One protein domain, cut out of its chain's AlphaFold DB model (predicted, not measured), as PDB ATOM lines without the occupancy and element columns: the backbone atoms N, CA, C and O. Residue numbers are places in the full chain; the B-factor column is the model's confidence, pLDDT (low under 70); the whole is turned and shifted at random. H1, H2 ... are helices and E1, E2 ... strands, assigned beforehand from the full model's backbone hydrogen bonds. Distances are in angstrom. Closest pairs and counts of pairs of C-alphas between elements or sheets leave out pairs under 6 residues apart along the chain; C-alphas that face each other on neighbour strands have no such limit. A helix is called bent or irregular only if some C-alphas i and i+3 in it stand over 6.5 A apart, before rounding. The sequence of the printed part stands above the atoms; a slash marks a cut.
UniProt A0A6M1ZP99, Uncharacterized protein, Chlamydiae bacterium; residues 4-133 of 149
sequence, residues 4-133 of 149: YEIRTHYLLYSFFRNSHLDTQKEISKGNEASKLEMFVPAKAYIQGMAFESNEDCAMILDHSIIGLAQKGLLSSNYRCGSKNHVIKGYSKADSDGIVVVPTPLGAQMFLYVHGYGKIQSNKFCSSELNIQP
ATOM      1  N   TYR A   4      53.072  49.872  19.778       95.56
ATOM      2  CA  TYR A   4      51.785  50.571  19.739       95.56
ATOM      3  C   TYR A   4      50.585  49.623  19.728       95.56
ATOM      4  O   TYR A   4      49.589  49.913  20.386       95.56
ATOM      5  N   GLU A   5      50.681  48.467  19.062       95.94
ATOM      6  CA  GLU A   5      49.636  47.438  19.125       95.94
ATOM      7  C   GLU A   5      49.479  46.899  20.552       95.94
ATOM      8  O   GLU A   5      48.355  46.745  21.025       95.94
ATOM      9  N   ILE A   6      50.591  46.642  21.254       94.00
ATOM     10  CA  ILE A   6      50.575  46.183  22.653       94.00
ATOM     11  C   ILE A   6      49.939  47.246  23.554       94.00
ATOM     12  O   ILE A   6      49.021  46.932  24.312       94.00
ATOM     13  N   ARG A   7      50.380  48.507  23.446       93.69
ATOM     14  CA  ARG A   7      49.809  49.620  24.223       93.69
ATOM     15  C   ARG A   7      48.324  49.821  23.926       93.69
ATOM     16  O   ARG A   7      47.532  49.913  24.856       93.69
ATOM     17  N   THR A   8      47.931  49.802  22.654       95.69
ATOM     18  CA  THR A   8      46.528  49.929  22.224       95.69
ATOM     19  C   THR A   8      45.672  48.794  22.768       95.69
ATOM     20  O   THR A   8      44.586  49.045  23.286       95.69
ATOM     21  N   HIS A   9      46.150  47.547  22.687       95.75
ATOM     22  CA  HIS A   9      45.457  46.393  23.264       95.75
ATOM     23  C   HIS A   9      45.225  46.614  24.751       95.75
ATOM     24  O   HIS A   9      44.084  46.602  25.207       95.75
ATOM     25  N   TYR A  10      46.290  46.903  25.489       93.06
ATOM     26  CA  TYR A  10      46.190  47.115  26.922       93.06
ATOM     27  C   TYR A  10      45.222  48.256  27.268       93.06
ATOM     28  O   TYR A  10      44.382  48.111  28.160       93.06
ATOM     29  N   LEU A  11      45.299  49.374  26.542       93.75
ATOM     30  CA  LEU A  11      44.466  50.553  26.752       93.75
ATOM     31  C   LEU A  11      42.979  50.243  26.566       93.75
ATOM     32  O   LEU A  11      42.171  50.486  27.463       93.75
ATOM     33  N   LEU A  12      42.622  49.655  25.424       94.19
ATOM     34  CA  LEU A  12      41.237  49.327  25.094       94.19
ATOM     35  C   LEU A  12      40.652  48.289  26.056       94.19
ATOM     36  O   LEU A  12      39.499  48.411  26.461       94.19
ATOM     37  N   TYR A  13      41.436  47.288  26.464       93.44
ATOM     38  CA  TYR A  13      40.973  46.289  27.428       93.44
ATOM     39  C   TYR A  13      40.861  46.849  28.849       93.44
ATOM     40  O   TYR A  13      39.933  46.476  29.567       93.44
ATOM     41  N   SER A  14      41.715  47.801  29.233       91.25
ATOM     42  CA  SER A  14      41.575  48.537  30.498       91.25
ATOM     43  C   SER A  14      40.303  49.385  30.511       91.25
ATOM     44  O   SER A  14      39.523  49.320  31.459       91.25
ATOM     45  N   PHE A  15      40.052  50.130  29.430       90.12
ATOM     46  CA  PHE A  15      38.821  50.893  29.216       90.12
ATOM     47  C   PHE A  15      37.590  49.999  29.304       90.12
ATOM     48  O   PHE A  15      36.668  50.281  30.068       90.12
ATOM     49  N   PHE A  16      37.614  48.874  28.591       89.81
ATOM     50  CA  PHE A  16      36.504  47.939  28.597       89.81
ATOM     51  C   PHE A  16      36.242  47.373  29.990       89.81
ATOM     52  O   PHE A  16      35.091  47.369  30.432       89.81
ATOM     53  N   ARG A  17      37.296  46.923  30.684       88.00
ATOM     54  CA  ARG A  17      37.189  46.369  32.035       88.00
ATOM     55  C   ARG A  17      36.613  47.391  33.003       88.00
ATOM     56  O   ARG A  17      35.681  47.062  33.723       88.00
ATOM     57  N   ASN A  18      37.127  48.617  32.997       86.25
ATOM     58  CA  ASN A  18      36.684  49.663  33.917       86.25
ATOM     59  C   ASN A  18      35.220  50.058  33.671       86.25
ATOM     60  O   ASN A  18      34.476  50.255  34.627       86.25
ATOM     61  N   SER A  19      34.778  50.108  32.412       82.00
ATOM     62  CA  SER A  19      33.382  50.417  32.070       82.00
ATOM     63  C   SER A  19      32.397  49.276  32.352       82.00
ATOM     64  O   SER A  19      31.187  49.508  32.356       82.00
ATOM     65  N   HIS A  20      32.890  48.052  32.559       81.12
ATOM     66  CA  HIS A  20      32.070  46.853  32.743       81.12
ATOM     67  C   HIS A  20      32.364  46.086  34.035       81.12
ATOM     68  O   HIS A  20      31.818  44.993  34.221       81.12
ATOM     69  N   LEU A  21      33.176  46.647  34.930       83.06
ATOM     70  CA  LEU A  21      33.470  46.053  36.225       83.06
ATOM     71  C   LEU A  21      32.152  45.797  36.968       83.06
ATOM     72  O   LEU A  21      31.265  46.651  36.973       83.06
ATOM     73  N   ASP A  22      31.990  44.590  37.504       70.88
ATOM     74  CA  ASP A  22      30.791  44.137  38.227       70.88
ATOM     75  C   ASP A  22      29.479  44.095  37.428       70.88
ATOM     76  O   ASP A  22      28.428  43.752  37.968       70.88
ATOM     77  N   THR A  23      29.509  44.336  36.115       69.75
ATOM     78  CA  THR A  23      28.289  44.294  35.284       69.75
ATOM     79  C   THR A  23      27.814  42.875  34.942       69.75
ATOM     80  O   THR A  23      26.863  42.729  34.177       69.75
ATOM     81  N   GLN A  24      28.473  41.827  35.462       65.75
ATOM     82  CA  GLN A  24      28.254  40.405  35.122       65.75
ATOM     83  C   GLN A  24      28.286  40.111  33.604       65.75
ATOM     84  O   GLN A  24      27.918  39.020  33.168       65.75
ATOM     85  N   LYS A  25      28.727  41.067  32.769       69.38
ATOM     86  CA  LYS A  25      28.831  40.880  31.322       69.38
ATOM     87  C   LYS A  25      29.999  39.949  31.013       69.38
ATOM     88  O   LYS A  25      31.145  40.222  31.370       69.38
ATOM     89  N   GLU A  26      29.704  38.875  30.294       72.62
ATOM     90  CA  GLU A  26      30.688  37.884  29.868       72.62
ATOM     91  C   GLU A  26      31.131  38.146  28.427       72.62
ATOM     92  O   GLU A  26      30.335  38.037  27.494       72.62
ATOM     93  N   ILE A  27      32.428  38.401  28.223       77.00
ATOM     94  CA  ILE A  27      33.018  38.540  26.878       77.00
ATOM     95  C   ILE A  27      32.880  37.242  26.051       77.00
ATOM     96  O   ILE A  27      32.853  37.279  24.825       77.00
ATOM     97  N   SER A  28      32.775  36.085  26.708       68.12
ATOM     98  CA  SER A  28      32.773  34.746  26.099       68.12
ATOM     99  C   SER A  28      31.450  34.288  25.479       68.12
ATOM    100  O   SER A  28      31.444  33.273  24.781       68.12
ATOM    101  N   LYS A  29      30.324  34.974  25.713       67.25
ATOM    102  CA  LYS A  29      29.021  34.559  25.162       67.25
ATOM    103  C   LYS A  29      28.843  35.112  23.744       67.25
ATOM    104  O   LYS A  29      28.416  36.245  23.546       67.25
ATOM    105  N   GLY A  30      29.173  34.281  22.752       54.97
ATOM    106  CA  GLY A  30      29.307  34.644  21.333       54.97
ATOM    107  C   GLY A  30      28.099  35.303  20.647       54.97
ATOM    108  O   GLY A  30      28.291  35.967  19.635       54.97
ATOM    109  N   ASN A  31      26.886  35.210  21.201       54.38
ATOM    110  CA  ASN A  31      25.694  35.848  20.620       54.38
ATOM    111  C   ASN A  31      25.466  37.296  21.091       54.38
ATOM    112  O   ASN A  31      24.580  37.974  20.583       54.38
ATOM    113  N   GLU A  32      26.274  37.791  22.031       61.41
ATOM    114  CA  GLU A  32      26.103  39.110  22.653       61.41
ATOM    115  C   GLU A  32      27.202  40.100  22.236       61.41
ATOM    116  O   GLU A  32      27.300  41.187  22.798       61.41
ATOM    117  N   ALA A  33      28.029  39.753  21.242       59.56
ATOM    118  CA  ALA A  33      29.187  40.548  20.824       59.56
ATOM    119  C   ALA A  33      28.829  42.009  20.479       59.56
ATOM    120  O   ALA A  33      29.573  42.924  20.823       59.56
ATOM    121  N   SER A  34      27.658  42.258  19.883       62.16
ATOM    122  CA  SER A  34      27.163  43.618  19.618       62.16
ATOM    123  C   SER A  34      26.832  44.412  20.891       62.16
ATOM    124  O   SER A  34      26.917  45.637  20.886       62.16
ATOM    125  N   LYS A  35      26.519  43.749  22.011       71.06
ATOM    126  CA  LYS A  35      26.252  44.383  23.320       71.06
ATOM    127  C   LYS A  35      27.521  44.684  24.126       71.06
ATOM    128  O   LYS A  35      27.445  45.242  25.228       71.06
ATOM    129  N   LEU A  36      28.675  44.293  23.585       81.69
ATOM    130  CA  LEU A  36      30.004  44.578  24.127       81.69
ATOM    131  C   LEU A  36      30.721  45.668  23.323       81.69
ATOM    132  O   LEU A  36      31.885  45.958  23.586       81.69
ATOM    133  N   GLU A  37      30.033  46.282  22.361       87.25
ATOM    134  CA  GLU A  37      30.542  47.440  21.643       87.25
ATOM    135  C   GLU A  37      30.802  48.595  22.619       87.25
ATOM    136  O   GLU A  37      29.953  48.961  23.443       87.25
ATOM    137  N   MET A  38      32.008  49.148  22.528       89.38
ATOM    138  CA  MET A  38      32.490  50.232  23.368       89.38
ATOM    139  C   MET A  38      32.923  51.395  22.489       89.38
ATOM    140  O   MET A  38      33.703  51.216  21.552       89.38
ATOM    141  N   PHE A  39      32.463  52.590  22.849       91.88
ATOM    142  CA  PHE A  39      32.970  53.836  22.293       91.88
ATOM    143  C   PHE A  39      34.062  54.422  23.189       91.88
ATOM    144  O   PHE A  39      33.863  54.600  24.394       91.88
ATOM    145  N   VAL A  40      35.190  54.752  22.572       92.56
ATOM    146  CA  VAL A  40      36.339  55.417  23.178       92.56
ATOM    147  C   VAL A  40      36.527  56.764  22.481       92.56
ATOM    148  O   VAL A  40      36.828  56.783  21.284       92.56
ATOM    149  N   PRO A  41      36.373  57.893  23.191       93.12
ATOM    150  CA  PRO A  41      36.665  59.206  22.629       93.12
ATOM    151  C   PRO A  41      38.115  59.296  22.145       93.12
ATOM    152  O   PRO A  41      39.031  58.836  22.831       93.12
ATOM    153  N   ALA A  42      38.343  59.941  20.997       92.69
ATOM    154  CA  ALA A  42      39.689  60.100  20.438       92.69
ATOM    155  C   ALA A  42      40.645  60.772  21.438       92.69
ATOM    156  O   ALA A  42      41.787  60.347  21.592       92.69
ATOM    157  N   LYS A  43      40.149  61.762  22.190       91.56
ATOM    158  CA  LYS A  43      40.900  62.453  23.244       91.56
ATOM    159  C   LYS A  43      41.376  61.501  24.349       91.56
ATOM    160  O   LYS A  43      42.543  61.552  24.718       91.56
ATOM    161  N   ALA A  44      40.503  60.613  24.829       90.88
ATOM    162  CA  ALA A  44      40.849  59.628  25.855       90.88
ATOM    163  C   ALA A  44      41.884  58.615  25.343       90.88
ATOM    164  O   ALA A  44      42.805  58.248  26.070       90.88
ATOM    165  N   TYR A  45      41.767  58.198  24.078       92.69
ATOM    166  CA  TYR A  45      42.756  57.328  23.445       92.69
ATOM    167  C   TYR A  45      44.126  58.009  23.313       92.69
ATOM    168  O   TYR A  45      45.125  57.445  23.746       92.69
ATOM    169  N   ILE A  46      44.170  59.232  22.775       91.88
ATOM    170  CA  ILE A  46      45.407  60.014  22.603       91.88
ATOM    171  C   ILE A  46      46.093  60.244  23.951       91.88
ATOM    172  O   ILE A  46      47.296  60.022  24.075       91.88
ATOM    173  N   GLN A  47      45.325  60.632  24.972       90.25
ATOM    174  CA  GLN A  47      45.846  60.827  26.321       90.25
ATOM    175  C   GLN A  47      46.406  59.525  26.906       90.25
ATOM    176  O   GLN A  47      47.492  59.535  27.475       90.25
ATOM    177  N   GLY A  48      45.697  58.403  26.751       89.19
ATOM    178  CA  GLY A  48      46.141  57.109  27.271       89.19
ATOM    179  C   GLY A  48      47.333  56.504  26.527       89.19
ATOM    180  O   GLY A  48      48.106  55.755  27.116       89.19
ATOM    181  N   MET A  49      47.501  56.828  25.246       91.19
ATOM    182  CA  MET A  49      48.676  56.431  24.467       91.19
ATOM    183  C   MET A  49      49.907  57.290  24.771       91.19
ATOM    184  O   MET A  49      51.020  56.819  24.531       91.19
ATOM    185  N   ALA A  50      49.701  58.498  25.313       90.94
ATOM    186  CA  ALA A  50      50.740  59.472  25.643       90.94
ATOM    187  C   ALA A  50      51.703  59.711  24.468       90.94
ATOM    188  O   ALA A  50      52.915  59.564  24.608       90.94
ATOM    189  N   PHE A  51      51.134  60.029  23.300       89.50
ATOM    190  CA  PHE A  51      51.909  60.269  22.085       89.50
ATOM    191  C   PHE A  51      52.867  61.462  22.235       89.50
ATOM    192  O   PHE A  51      52.528  62.485  22.838       89.50
ATOM    193  N   GLU A  52      54.046  61.339  21.640       91.44
ATOM    194  CA  GLU A  52      55.007  62.419  21.454       91.44
ATOM    195  C   GLU A  52      54.556  63.358  20.321       91.44
ATOM    196  O   GLU A  52      53.814  62.989  19.412       91.44
ATOM    197  N   SER A  53      55.014  64.612  20.348       89.00
ATOM    198  CA  SER A  53      54.538  65.664  19.431       89.00
ATOM    199  C   SER A  53      54.851  65.430  17.946       89.00
ATOM    200  O   SER A  53      54.295  66.113  17.092       89.00
ATOM    201  N   ASN A  54      55.779  64.528  17.637       93.38
ATOM    202  CA  ASN A  54      56.209  64.170  16.283       93.38
ATOM    203  C   ASN A  54      55.541  62.888  15.754       93.38
ATOM    204  O   ASN A  54      55.814  62.499  14.618       93.38
ATOM    205  N   GLU A  55      54.719  62.217  16.558       94.31
ATOM    206  CA  GLU A  55      54.071  60.968  16.171       94.31
ATOM    207  C   GLU A  55      52.790  61.225  15.365       94.31
ATOM    208  O   GLU A  55      51.978  62.094  15.690       94.31
ATOM    209  N   ASP A  56      52.574  60.431  14.313       94.75
ATOM    210  CA  ASP A  56      51.318  60.438  13.560       94.75
ATOM    211  C   ASP A  56      50.277  59.562  14.273       94.75
ATOM    212  O   ASP A  56      50.149  58.358  14.027       94.75
ATOM    213  N   CYS A  57      49.528  60.184  15.185       93.50
ATOM    214  CA  CYS A  57      48.506  59.519  15.991       93.50
ATOM    215  C   CYS A  57      47.464  58.770  15.147       93.50
ATOM    216  O   CYS A  57      46.994  57.710  15.561       93.50
ATOM    217  N   ALA A  58      47.081  59.314  13.986       91.75
ATOM    218  CA  ALA A  58      46.045  58.727  13.142       91.75
ATOM    219  C   ALA A  58      46.559  57.457  12.457       91.75
ATOM    220  O   ALA A  58      45.920  56.408  12.540       91.75
ATOM    221  N   MET A  59      47.754  57.529  11.862       94.44
ATOM    222  CA  MET A  59      48.404  56.372  11.249       94.44
ATOM    223  C   MET A  59      48.677  55.271  12.284       94.44
ATOM    224  O   MET A  59      48.398  54.096  12.030       94.44
ATOM    225  N   ILE A  60      49.183  55.630  13.468       96.44
ATOM    226  CA  ILE A  60      49.467  54.664  14.536       96.44
ATOM    227  C   ILE A  60      48.184  54.001  15.046       96.44
ATOM    228  O   ILE A  60      48.175  52.782  15.254       96.44
ATOM    229  N   LEU A  61      47.108  54.774  15.236       95.19
ATOM    230  CA  LEU A  61      45.801  54.250  15.625       95.19
ATOM    231  C   LEU A  61      45.305  53.223  14.603       95.19
ATOM    232  O   LEU A  61      45.002  52.092  14.984       95.19
ATOM    233  N   ASP A  62      45.258  53.589  13.321       94.31
ATOM    234  CA  ASP A  62      44.744  52.710  12.268       94.31
ATOM    235  C   ASP A  62      45.559  51.417  12.174       94.31
ATOM    236  O   ASP A  62      44.988  50.323  12.219       94.31
ATOM    237  N   HIS A  63      46.891  51.517  12.143       96.25
ATOM    238  CA  HIS A  63      47.757  50.337  12.139       96.25
ATOM    239  C   HIS A  63      47.551  49.459  13.372       96.25
ATOM    240  O   HIS A  63      47.508  48.233  13.248       96.25
ATOM    241  N   SER A  64      47.397  50.063  14.551       97.56
ATOM    242  CA  SER A  64      47.198  49.314  15.789       97.56
ATOM    243  C   SER A  64      45.856  48.587  15.791       97.56
ATOM    244  O   SER A  64      45.807  47.398  16.098       97.56
ATOM    245  N   ILE A  65      44.765  49.252  15.404       96.69
ATOM    246  CA  ILE A  65      43.430  48.641  15.374       96.69
ATOM    247  C   ILE A  65      43.355  47.526  14.326       96.69
ATOM    248  O   ILE A  65      42.921  46.420  14.660       96.69
ATOM    249  N   ILE A  66      43.837  47.773  13.099       96.19
ATOM    250  CA  ILE A  66      43.918  46.753  12.038       96.19
ATOM    251  C   ILE A  66      44.716  45.549  12.539       96.19
ATOM    252  O   ILE A  66      44.267  44.404  12.443       96.19
ATOM    253  N   GLY A  67      45.890  45.808  13.110       97.00
ATOM    254  CA  GLY A  67      46.795  44.778  13.585       97.00
ATOM    255  C   GLY A  67      46.222  43.935  14.722       97.00
ATOM    256  O   GLY A  67      46.492  42.733  14.779       97.00
ATOM    257  N   LEU A  68      45.423  44.521  15.615       97.50
ATOM    258  CA  LEU A  68      44.728  43.794  16.678       97.50
ATOM    259  C   LEU A  68      43.539  42.988  16.153       97.50
ATOM    260  O   LEU A  68      43.352  41.844  16.575       97.50
ATOM    261  N   ALA A  69      42.767  43.547  15.219       96.12
ATOM    262  CA  ALA A  69      41.647  42.855  14.590       96.12
ATOM    263  C   ALA A  69      42.116  41.626  13.792       96.12
ATOM    264  O   ALA A  69      41.571  40.537  13.958       96.12
ATOM    265  N   GLN A  70      43.189  41.756  13.005       96.56
ATOM    266  CA  GLN A  70      43.789  40.640  12.257       96.56
ATOM    267  C   GLN A  70      44.283  39.502  13.160       96.56
ATOM    268  O   GLN A  70      44.256  38.339  12.765       96.56
ATOM    269  N   LYS A  71      44.716  39.823  14.384       96.31
ATOM    270  CA  LYS A  71      45.156  38.842  15.391       96.31
ATOM    271  C   LYS A  71      43.993  38.261  16.208       96.31
ATOM    272  O   LYS A  71      44.228  37.492  17.135       96.31
ATOM    273  N   GLY A  72      42.748  38.647  15.910       94.69
ATOM    274  CA  GLY A  72      41.557  38.216  16.644       94.69
ATOM    275  C   GLY A  72      41.468  38.776  18.067       94.69
ATOM    276  O   GLY A  72      40.692  38.266  18.876       94.69
ATOM    277  N   LEU A  73      42.254  39.807  18.397       95.44
ATOM    278  CA  LEU A  73      42.245  40.468  19.707       95.44
ATOM    279  C   LEU A  73      41.162  41.547  19.802       95.44
ATOM    280  O   LEU A  73      40.814  41.968  20.900       95.44
ATOM    281  N   LEU A  74      40.627  41.980  18.666       94.44
ATOM    282  CA  LEU A  74      39.419  42.788  18.529       94.44
ATOM    283  C   LEU A  74      38.548  42.159  17.436       94.44
ATOM    284  O   LEU A  74      39.046  41.411  16.594       94.44
ATOM    285  N   SER A  75      37.253  42.463  17.440       91.69
ATOM    286  CA  SER A  75      36.394  42.141  16.299       91.69
ATOM    287  C   SER A  75      36.837  42.914  15.054       91.69
ATOM    288  O   SER A  75      37.286  44.055  15.155       91.69
ATOM    289  N   SER A  76      36.635  42.333  13.870       90.62
ATOM    290  CA  SER A  76      36.841  43.012  12.584       90.62
ATOM    291  C   SER A  76      35.851  44.157  12.335       90.62
ATOM    292  O   SER A  76      36.073  44.972  11.448       90.62
ATOM    293  N   ASN A  77      34.769  44.242  13.115       87.94
ATOM    294  CA  ASN A  77      33.719  45.255  12.977       87.94
ATOM    295  C   ASN A  77      34.028  46.528  13.787       87.94
ATOM    296  O   ASN A  77      33.177  47.010  14.535       87.94
ATOM    297  N   TYR A  78      35.250  47.052  13.682       91.50
ATOM    298  CA  TYR A  78      35.634  48.309  14.330       91.50
ATOM    299  C   TYR A  78      35.308  49.523  13.448       91.50
ATOM    300  O   TYR A  78      35.144  49.406  12.233       91.50
ATOM    301  N   ARG A  79      35.217  50.708  14.062       92.19
ATOM    302  CA  ARG A  79      35.051  51.992  13.360       92.19
ATOM    303  C   ARG A  79      35.914  53.053  14.024       92.19
ATOM    304  O   ARG A  79      35.863  53.192  15.240       92.19
ATOM    305  N   CYS A  80      36.643  53.825  13.234       92.38
ATOM    306  CA  CYS A  80      37.497  54.904  13.719       92.38
ATOM    307  C   CYS A  80      37.212  56.173  12.920       92.38
ATOM    308  O   CYS A  80      36.893  56.104  11.731       92.38
ATOM    309  N   GLY A  81      37.342  57.330  13.559       91.38
ATOM    310  CA  GLY A  81      37.382  58.615  12.869       91.38
ATOM    311  C   GLY A  81      36.416  59.638  13.440       91.38
ATOM    312  O   GLY A  81      36.122  59.653  14.638       91.38
ATOM    313  N   SER A  82      35.942  60.524  12.566       92.44
ATOM    314  CA  SER A  82      35.100  61.642  12.978       92.44
ATOM    315  C   SER A  82      33.755  61.175  13.529       92.44
ATOM    316  O   SER A  82      33.221  60.140  13.115       92.44
ATOM    317  N   LYS A  83      33.145  61.987  14.395       91.62
ATOM    318  CA  LYS A  83      31.796  61.757  14.922       91.62
ATOM    319  C   LYS A  83      30.815  61.389  13.812       91.62
ATOM    320  O   LYS A  83      30.119  60.388  13.916       91.62
ATOM    321  N   ASN A  84      30.808  62.156  12.719       89.38
ATOM    322  CA  ASN A  84      29.911  61.949  11.576       89.38
ATOM    323  C   ASN A  84      30.094  60.582  10.901       89.38
ATOM    324  O   ASN A  84      29.152  60.052  10.310       89.38
ATOM    325  N   HIS A  85      31.298  60.013  10.964       88.12
ATOM    326  CA  HIS A  85      31.566  58.664  10.487       88.12
ATOM    327  C   HIS A  85      31.099  57.615  11.504       88.12
ATOM    328  O   HIS A  85      30.370  56.688  11.151       88.12
ATOM    329  N   VAL A  86      31.459  57.799  12.775       88.50
ATOM    330  CA  VAL A  86      31.187  56.847  13.859       88.50
ATOM    331  C   VAL A  86      29.686  56.697  14.143       88.50
ATOM    332  O   VAL A  86      29.203  55.572  14.294       88.50
ATOM    333  N   ILE A  87      28.912  57.792  14.131       89.44
ATOM    334  CA  ILE A  87      27.466  57.765  14.427       89.44
ATOM    335  C   ILE A  87      26.650  56.904  13.459       89.44
ATOM    336  O   ILE A  87      25.575  56.440  13.828       89.44
ATOM    337  N   LYS A  88      27.163  56.648  12.245       84.19
ATOM    338  CA  LYS A  88      26.503  55.773  11.262       84.19
ATOM    339  C   LYS A  88      26.367  54.333  11.761       84.19
ATOM    340  O   LYS A  88      25.473  53.626  11.314       84.19
ATOM    341  N   GLY A  89      27.254  53.905  12.661       78.38
ATOM    342  CA  GLY A  89      27.207  52.591  13.305       78.38
ATOM    343  C   GLY A  89      26.972  52.638  14.814       78.38
ATOM    344  O   GLY A  89      26.546  51.638  15.375       78.38
ATOM    345  N   TYR A  90      27.218  53.782  15.462       82.75
ATOM    346  CA  TYR A  90      27.088  53.956  16.908       82.75
ATOM    347  C   TYR A  90      26.433  55.302  17.244       82.75
ATOM    348  O   TYR A  90      27.102  56.307  17.486       82.75
ATOM    349  N   SER A  91      25.100  55.334  17.281       84.06
ATOM    350  CA  SER A  91      24.312  56.573  17.426       84.06
ATOM    351  C   SER A  91      24.563  57.359  18.720       84.06
ATOM    352  O   SER A  91      24.223  58.536  18.800       84.06
ATOM    353  N   LYS A  92      25.173  56.731  19.733       84.38
ATOM    354  CA  LYS A  92      25.489  57.346  21.032       84.38
ATOM    355  C   LYS A  92      26.832  58.094  21.053       84.38
ATOM    356  O   LYS A  92      27.185  58.627  22.104       84.38
ATOM    357  N   ALA A  93      27.586  58.113  19.949       86.88
ATOM    358  CA  ALA A  93      28.843  58.856  19.865       86.88
ATOM    359  C   ALA A  93      28.577  60.367  19.884       86.88
ATOM    360  O   ALA A  93      27.825  60.907  19.071       86.88
ATOM    361  N   ASP A  94      29.217  61.067  20.815       89.25
ATOM    362  CA  ASP A  94      29.108  62.514  20.986       89.25
ATOM    363  C   ASP A  94      30.324  63.285  20.462       89.25
ATOM    364  O   ASP A  94      30.191  64.485  20.207       89.25
ATOM    365  N   SER A  95      31.435  62.596  20.191       92.25
ATOM    366  CA  SER A  95      32.687  63.142  19.658       92.25
ATOM    367  C   SER A  95      33.322  62.229  18.600       92.25
ATOM    368  O   SER A  95      32.815  61.148  18.296       92.25
ATOM    369  N   ASP A  96      34.464  62.659  18.065       93.69
ATOM    370  CA  ASP A  96      35.383  61.792  17.326       93.69
ATOM    371  C   ASP A  96      35.887  60.667  18.234       93.69
ATOM    372  O   ASP A  96      36.017  60.844  19.455       93.69
ATOM    373  N   GLY A  97      36.179  59.506  17.652       93.88
ATOM    374  CA  GLY A  97      36.636  58.378  18.445       93.88
ATOM    375  C   GLY A  97      36.671  57.050  17.718       93.88
ATOM    376  O   GLY A  97      36.747  56.960  16.492       93.88
ATOM    377  N   ILE A  98      36.657  56.014  18.544       94.50
ATOM    378  CA  ILE A  98      36.917  54.636  18.169       94.50
ATOM    379  C   ILE A  98      35.781  53.800  18.739       94.50
ATOM    380  O   ILE A  98      35.446  53.902  19.919       94.50
ATOM    381  N   VAL A  99      35.194  52.961  17.905       93.06
ATOM    382  CA  VAL A  99      34.225  51.953  18.305       93.06
ATOM    383  C   VAL A  99      34.840  50.593  18.057       93.06
ATOM    384  O   VAL A  99      35.209  50.264  16.928       93.06
ATOM    385  N   VAL A 100      34.963  49.813  19.122       93.06
ATOM    386  CA  VAL A 100      35.552  48.475  19.083       93.06
ATOM    387  C   VAL A 100      34.685  47.492  19.846       93.06
ATOM    388  O   VAL A 100      33.944  47.857  20.759       93.06
ATOM    389  N   VAL A 101      34.829  46.220  19.491       91.88
ATOM    390  CA  VAL A 101      34.259  45.102  20.239       91.88
ATOM    391  C   VAL A 101      35.425  44.220  20.695       91.88
ATOM    392  O   VAL A 101      36.159  43.715  19.834       91.88
ATOM    393  N   PRO A 102      35.640  44.043  22.010       92.06
ATOM    394  CA  PRO A 102      36.660  43.130  22.511       92.06
ATOM    395  C   PRO A 102      36.274  41.677  22.223       92.06
ATOM    396  O   PRO A 102      35.103  41.337  22.060       92.06
ATOM    397  N   THR A 103      37.271  40.802  22.198       92.50
ATOM    398  CA  THR A 103      37.104  39.367  21.970       92.50
ATOM    399  C   THR A 103      37.536  38.569  23.200       92.50
ATOM    400  O   THR A 103      38.345  39.041  24.007       92.50
ATOM    401  N   PRO A 104      37.062  37.318  23.342       92.06
ATOM    402  CA  PRO A 104      37.528  36.425  24.402       92.06
ATOM    403  C   PRO A 104      39.046  36.236  24.383       92.06
ATOM    404  O   PRO A 104      39.684  36.251  25.432       92.06
ATOM    405  N   LEU A 105      39.633  36.122  23.187       93.50
ATOM    406  CA  LEU A 105      41.073  35.951  23.020       93.50
ATOM    407  C   LEU A 105      41.851  37.176  23.509       93.50
ATOM    408  O   LEU A 105      42.818  37.026  24.253       93.50
ATOM    409  N   GLY A 106      41.429  38.389  23.142       94.81
ATOM    410  CA  GLY A 106      42.117  39.587  23.616       94.81
ATOM    411  C   GLY A 106      41.963  39.798  25.123       94.81
ATOM    412  O   GLY A 106      42.934  40.201  25.766       94.81
ATOM    413  N   ALA A 107      40.816  39.433  25.708       93.38
ATOM    414  CA  ALA A 107      40.632  39.439  27.160       93.38
ATOM    415  C   ALA A 107      41.570  38.433  27.839       93.38
ATOM    416  O   ALA A 107      42.218  38.760  28.832       93.38
ATOM    417  N   GLN A 108      41.703  37.230  27.270       93.44
ATOM    418  CA  GLN A 108      42.626  36.210  27.765       93.44
ATOM    419  C   GLN A 108      44.079  36.697  27.742       93.44
ATOM    420  O   GLN A 108      44.808  36.486  28.709       93.44
ATOM    421  N   MET A 109      44.504  37.371  26.668       94.38
ATOM    422  CA  MET A 109      45.858  37.930  26.575       94.38
ATOM    423  C   MET A 109      46.100  39.011  27.629       94.38
ATOM    424  O   MET A 109      47.157  39.031  28.254       94.38
ATOM    425  N   PHE A 110      45.109  39.865  27.887       93.88
ATOM    426  CA  PHE A 110      45.207  40.863  28.948       93.88
ATOM    427  C   PHE A 110      45.357  40.210  30.328       93.88
ATOM    428  O   PHE A 110      46.229  40.602  31.103       93.88
ATOM    429  N   LEU A 111      44.555  39.182  30.633       92.69
ATOM    430  CA  LEU A 111      44.671  38.420  31.883       92.69
ATOM    431  C   LEU A 111      46.037  37.743  32.013       92.69
ATOM    432  O   LEU A 111      46.622  37.750  33.094       92.69
ATOM    433  N   TYR A 112      46.561  37.193  30.917       92.31
ATOM    434  CA  TYR A 112      47.861  36.531  30.895       92.31
ATOM    435  C   TYR A 112      48.991  37.467  31.342       92.31
ATOM    436  O   TYR A 112      49.774  37.096  32.217       92.31
ATOM    437  N   VAL A 113      49.029  38.693  30.812       90.44
ATOM    438  CA  VAL A 113      50.044  39.704  31.169       90.44
ATOM    439  C   VAL A 113      49.961  40.113  32.646       90.44
ATOM    440  O   VAL A 113      50.978  40.432  33.252       90.44
ATOM    441  N   HIS A 114      48.779  40.023  33.256       90.19
ATOM    442  CA  HIS A 114      48.562  40.312  34.677       90.19
ATOM    443  C   HIS A 114      48.775  39.108  35.608       90.19
ATOM    444  O   HIS A 114      48.395  39.156  36.774       90.19
ATOM    445  N   GLY A 115      49.344  38.002  35.116       91.31
ATOM    446  CA  GLY A 115      49.576  36.796  35.920       91.31
ATOM    447  C   GLY A 115      48.343  35.902  36.099       91.31
ATOM    448  O   GLY A 115      48.414  34.869  36.763       91.31
ATOM    449  N   TYR A 116      47.225  36.229  35.448       93.12
ATOM    450  CA  TYR A 116      45.970  35.474  35.494       93.12
ATOM    451  C   TYR A 116      45.804  34.523  34.299       93.12
ATOM    452  O   TYR A 116      44.689  34.214  33.896       93.12
ATOM    453  N   GLY A 117      46.898  34.005  33.728       89.75
ATOM    454  CA  GLY A 117      46.864  33.181  32.509       89.75
ATOM    455  C   GLY A 117      46.045  31.882  32.598       89.75
ATOM    456  O   GLY A 117      45.680  31.329  31.566       89.75
ATOM    457  N   LYS A 118      45.731  31.409  33.813       91.31
ATOM    458  CA  LYS A 118      44.864  30.240  34.065       91.31
ATOM    459  C   LYS A 118      43.385  30.603  34.253       91.31
ATOM    460  O   LYS A 118      42.545  29.710  34.320       91.31
ATOM    461  N   ILE A 119      43.068  31.890  34.375       91.00
ATOM    462  CA  ILE A 119      41.701  32.387  34.520       91.00
ATOM    463  C   ILE A 119      41.072  32.482  33.134       91.00
ATOM    464  O   ILE A 119      41.702  32.952  32.190       91.00
ATOM    465  N   GLN A 120      39.829  32.026  33.017       88.62
ATOM    466  CA  GLN A 120      39.065  32.110  31.778       88.62
ATOM    467  C   GLN A 120      38.621  33.552  31.501       88.62
ATOM    468  O   GLN A 120      38.264  34.303  32.411       88.62
ATOM    469  N   SER A 121      38.555  33.920  30.222       87.94
ATOM    470  CA  SER A 121      38.145  35.254  29.766       87.94
ATOM    471  C   SER A 121      36.744  35.691  30.226       87.94
ATOM    472  O   SER A 121      36.450  36.882  30.230       87.94
ATOM    473  N   ASN A 122      35.865  34.767  30.629       86.19
ATOM    474  CA  ASN A 122      34.544  35.095  31.186       86.19
ATOM    475  C   ASN A 122      34.625  35.830  32.536       86.19
ATOM    476  O   ASN A 122      33.721  36.587  32.875       86.19
ATOM    477  N   LYS A 123      35.721  35.659  33.285       87.94
ATOM    478  CA  LYS A 123      35.974  36.336  34.563       87.94
ATOM    479  C   LYS A 123      36.627  37.708  34.405       87.94
ATOM    480  O   LYS A 123      36.868  38.368  35.408       87.94
ATOM    481  N   PHE A 124      36.884  38.159  33.177       89.12
ATOM    482  CA  PHE A 124      37.596  39.408  32.889       89.12
ATOM    483  C   PHE A 124      37.034  40.635  33.635       89.12
ATOM    484  O   PHE A 124      37.792  41.428  34.196       89.12
ATOM    485  N   CYS A 125      35.706  40.753  33.689       87.19
ATOM    486  CA  CYS A 125      34.994  41.855  34.344       87.19
ATOM    487  C   CYS A 125      34.698  41.618  35.840       87.19
ATOM    488  O   CYS A 125      33.985  42.416  36.445       87.19
ATOM    489  N   SER A 126      35.204  40.531  36.433       86.19
ATOM    490  CA  SER A 126      35.002  40.227  37.853       86.19
ATOM    491  C   SER A 126      35.845  41.148  38.742       86.19
ATOM    492  O   SER A 126      37.046  41.325  38.494       86.19
ATOM    493  N   SER A 127      35.239  41.684  39.805       82.69
ATOM    494  CA  SER A 127      35.940  42.401  40.885       82.69
ATOM    495  C   SER A 127      36.851  41.504  41.722       82.69
ATOM    496  O   SER A 127      37.752  42.011  42.383       82.69
ATOM    497  N   GLU A 128      36.694  40.179  41.646       84.50
ATOM    498  CA  GLU A 128      37.592  39.211  42.295       84.50
ATOM    499  C   GLU A 128      39.030  39.288  41.750       84.50
ATOM    500  O   GLU A 128      39.977  38.853  42.407       84.50
ATOM    501  N   LEU A 129      39.214  39.835  40.542       85.38
ATOM    502  CA  LEU A 129      40.530  40.041  39.948       85.38
ATOM    503  C   LEU A 129      41.107  41.389  40.398       85.38
ATOM    504  O   LEU A 129      40.631  42.455  39.997       85.38
ATOM    505  N   ASN A 130      42.184  41.341  41.184       84.88
ATOM    506  CA  ASN A 130      42.925  42.527  41.606       84.88
ATOM    507  C   ASN A 130      43.898  42.974  40.504       84.88
ATOM    508  O   ASN A 130      45.104  42.736  40.560       84.88
ATOM    509  N   ILE A 131      43.338  43.601  39.476       84.44
ATOM    510  CA  ILE A 131      44.087  44.221  38.386       84.44
ATOM    511  C   ILE A 131      44.167  45.710  38.691       84.44
ATOM    512  O   ILE A 131      43.148  46.403  38.667       84.44
ATOM    513  N   GLN A 132      45.374  46.184  38.994       71.19
ATOM    514  CA  GLN A 132      45.617  47.594  39.268       71.19
ATOM    515  C   GLN A 132      45.360  48.427  38.000       71.19
ATOM    516  O   GLN A 132      45.882  48.086  36.933       71.19
ATOM    517  N   PRO A 133      44.562  49.507  38.082       60.69
ATOM    518  CA  PRO A 133      44.472  50.492  37.009       60.69
ATOM    519  C   PRO A 133      45.850  51.107  36.736       60.69
ATOM    520  O   PRO A 133      46.687  51.188  37.635       60.69
TER     521      PRO A 133
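What this domain is: This is residues 4 to 133 of the 149 residues of an uncharacterized protein of Chlamydiae bacterium (UniProt A0A6M1ZP99). What is the main picture? A small three-stranded sheet, E1, E3 and E2, lies to one side of the long helix H1, which runs through the middle of the domain, and H3, H4 and H6 pack on H1 crosswise. H2 and the short H5 lie farther out. What are the counts and the size? The printed part has 130 residues, with six named helices and three named strands in the order H1 H2 E1 H3 H4 E2 H5 E3 H6; the class is mostly helix and the sheet, in order E1 E3 E2, is antiparallel. It is compact, with a radius of gyration of the C-alphas of 14.3 A and spans of 38 by 31 by 24 A.

Where its parts are: Where are the strands? E1 is residues 38 to 41, E3 is residues 97 to 100 and E2 is residues 79 to 81. Where are the helices? H1, residues 4 to 20, is 23.9 A long and begins at C-alpha 4 (51.785, 50.571, 19.739). H4, residues 57 to 70, is 19.8 A long, and H6, residues 104 to 113, is 14.6 A long and ends at C-alpha 113 (50.044, 39.704, 31.169). H3 is residues 42 to 49, H5 is residues 83 to 86, and H2, residues 30 to 36, is irregular, with C-alphas 31 and 34 8.0 A apart.

How they stand to each other: How is the sheet paired? E3 is antiparallel to E1, with N 40 and O 98 2.8 A apart, and to E2, with N 99 and O 79 2.8 A apart, each within hydrogen-bond range. E1, H3 H4 and E2 make a split strand-helix-strand unit, two strands running the same way with E3 between them, and its crossover is right-handed. What meets H1, the hub? It touches H4 about perpendicular at 78 degrees, the closest C-alphas being those of Glu 5 and Ser 64, 4.5 A. It touches H3 at a steep tilt of 64 degrees, closest at Leu 11 and Gly 48, 6.8 A, and H6 about perpendicular at 75 degrees, closest at Tyr 10 and Phe 110, 6.6 A. What of the sheet and the backbones? H1, H3, H4 and H5 only graze the sheet, and H2 and H6 are not on it. Every O i to N i+4 pair is within hydrogen-bond range in H1, H3, H4 and H6; H2 has 1 of 3, and 2 of 4 O i to N i+3 pairs, and H5 is too short for an i+4 pair.

The domain as a whole: How far does it reach? The two C-alphas farthest apart are those of Asn 31 and Asn 54, 41.9 A. Are there cuts or long links? The printed part has no cut and no long link between named elements, but residues 114 to 133 hold no named element. Where is confidence low? The pLDDT is under 70 at residues 23 to 25, 28 to 34 and 133.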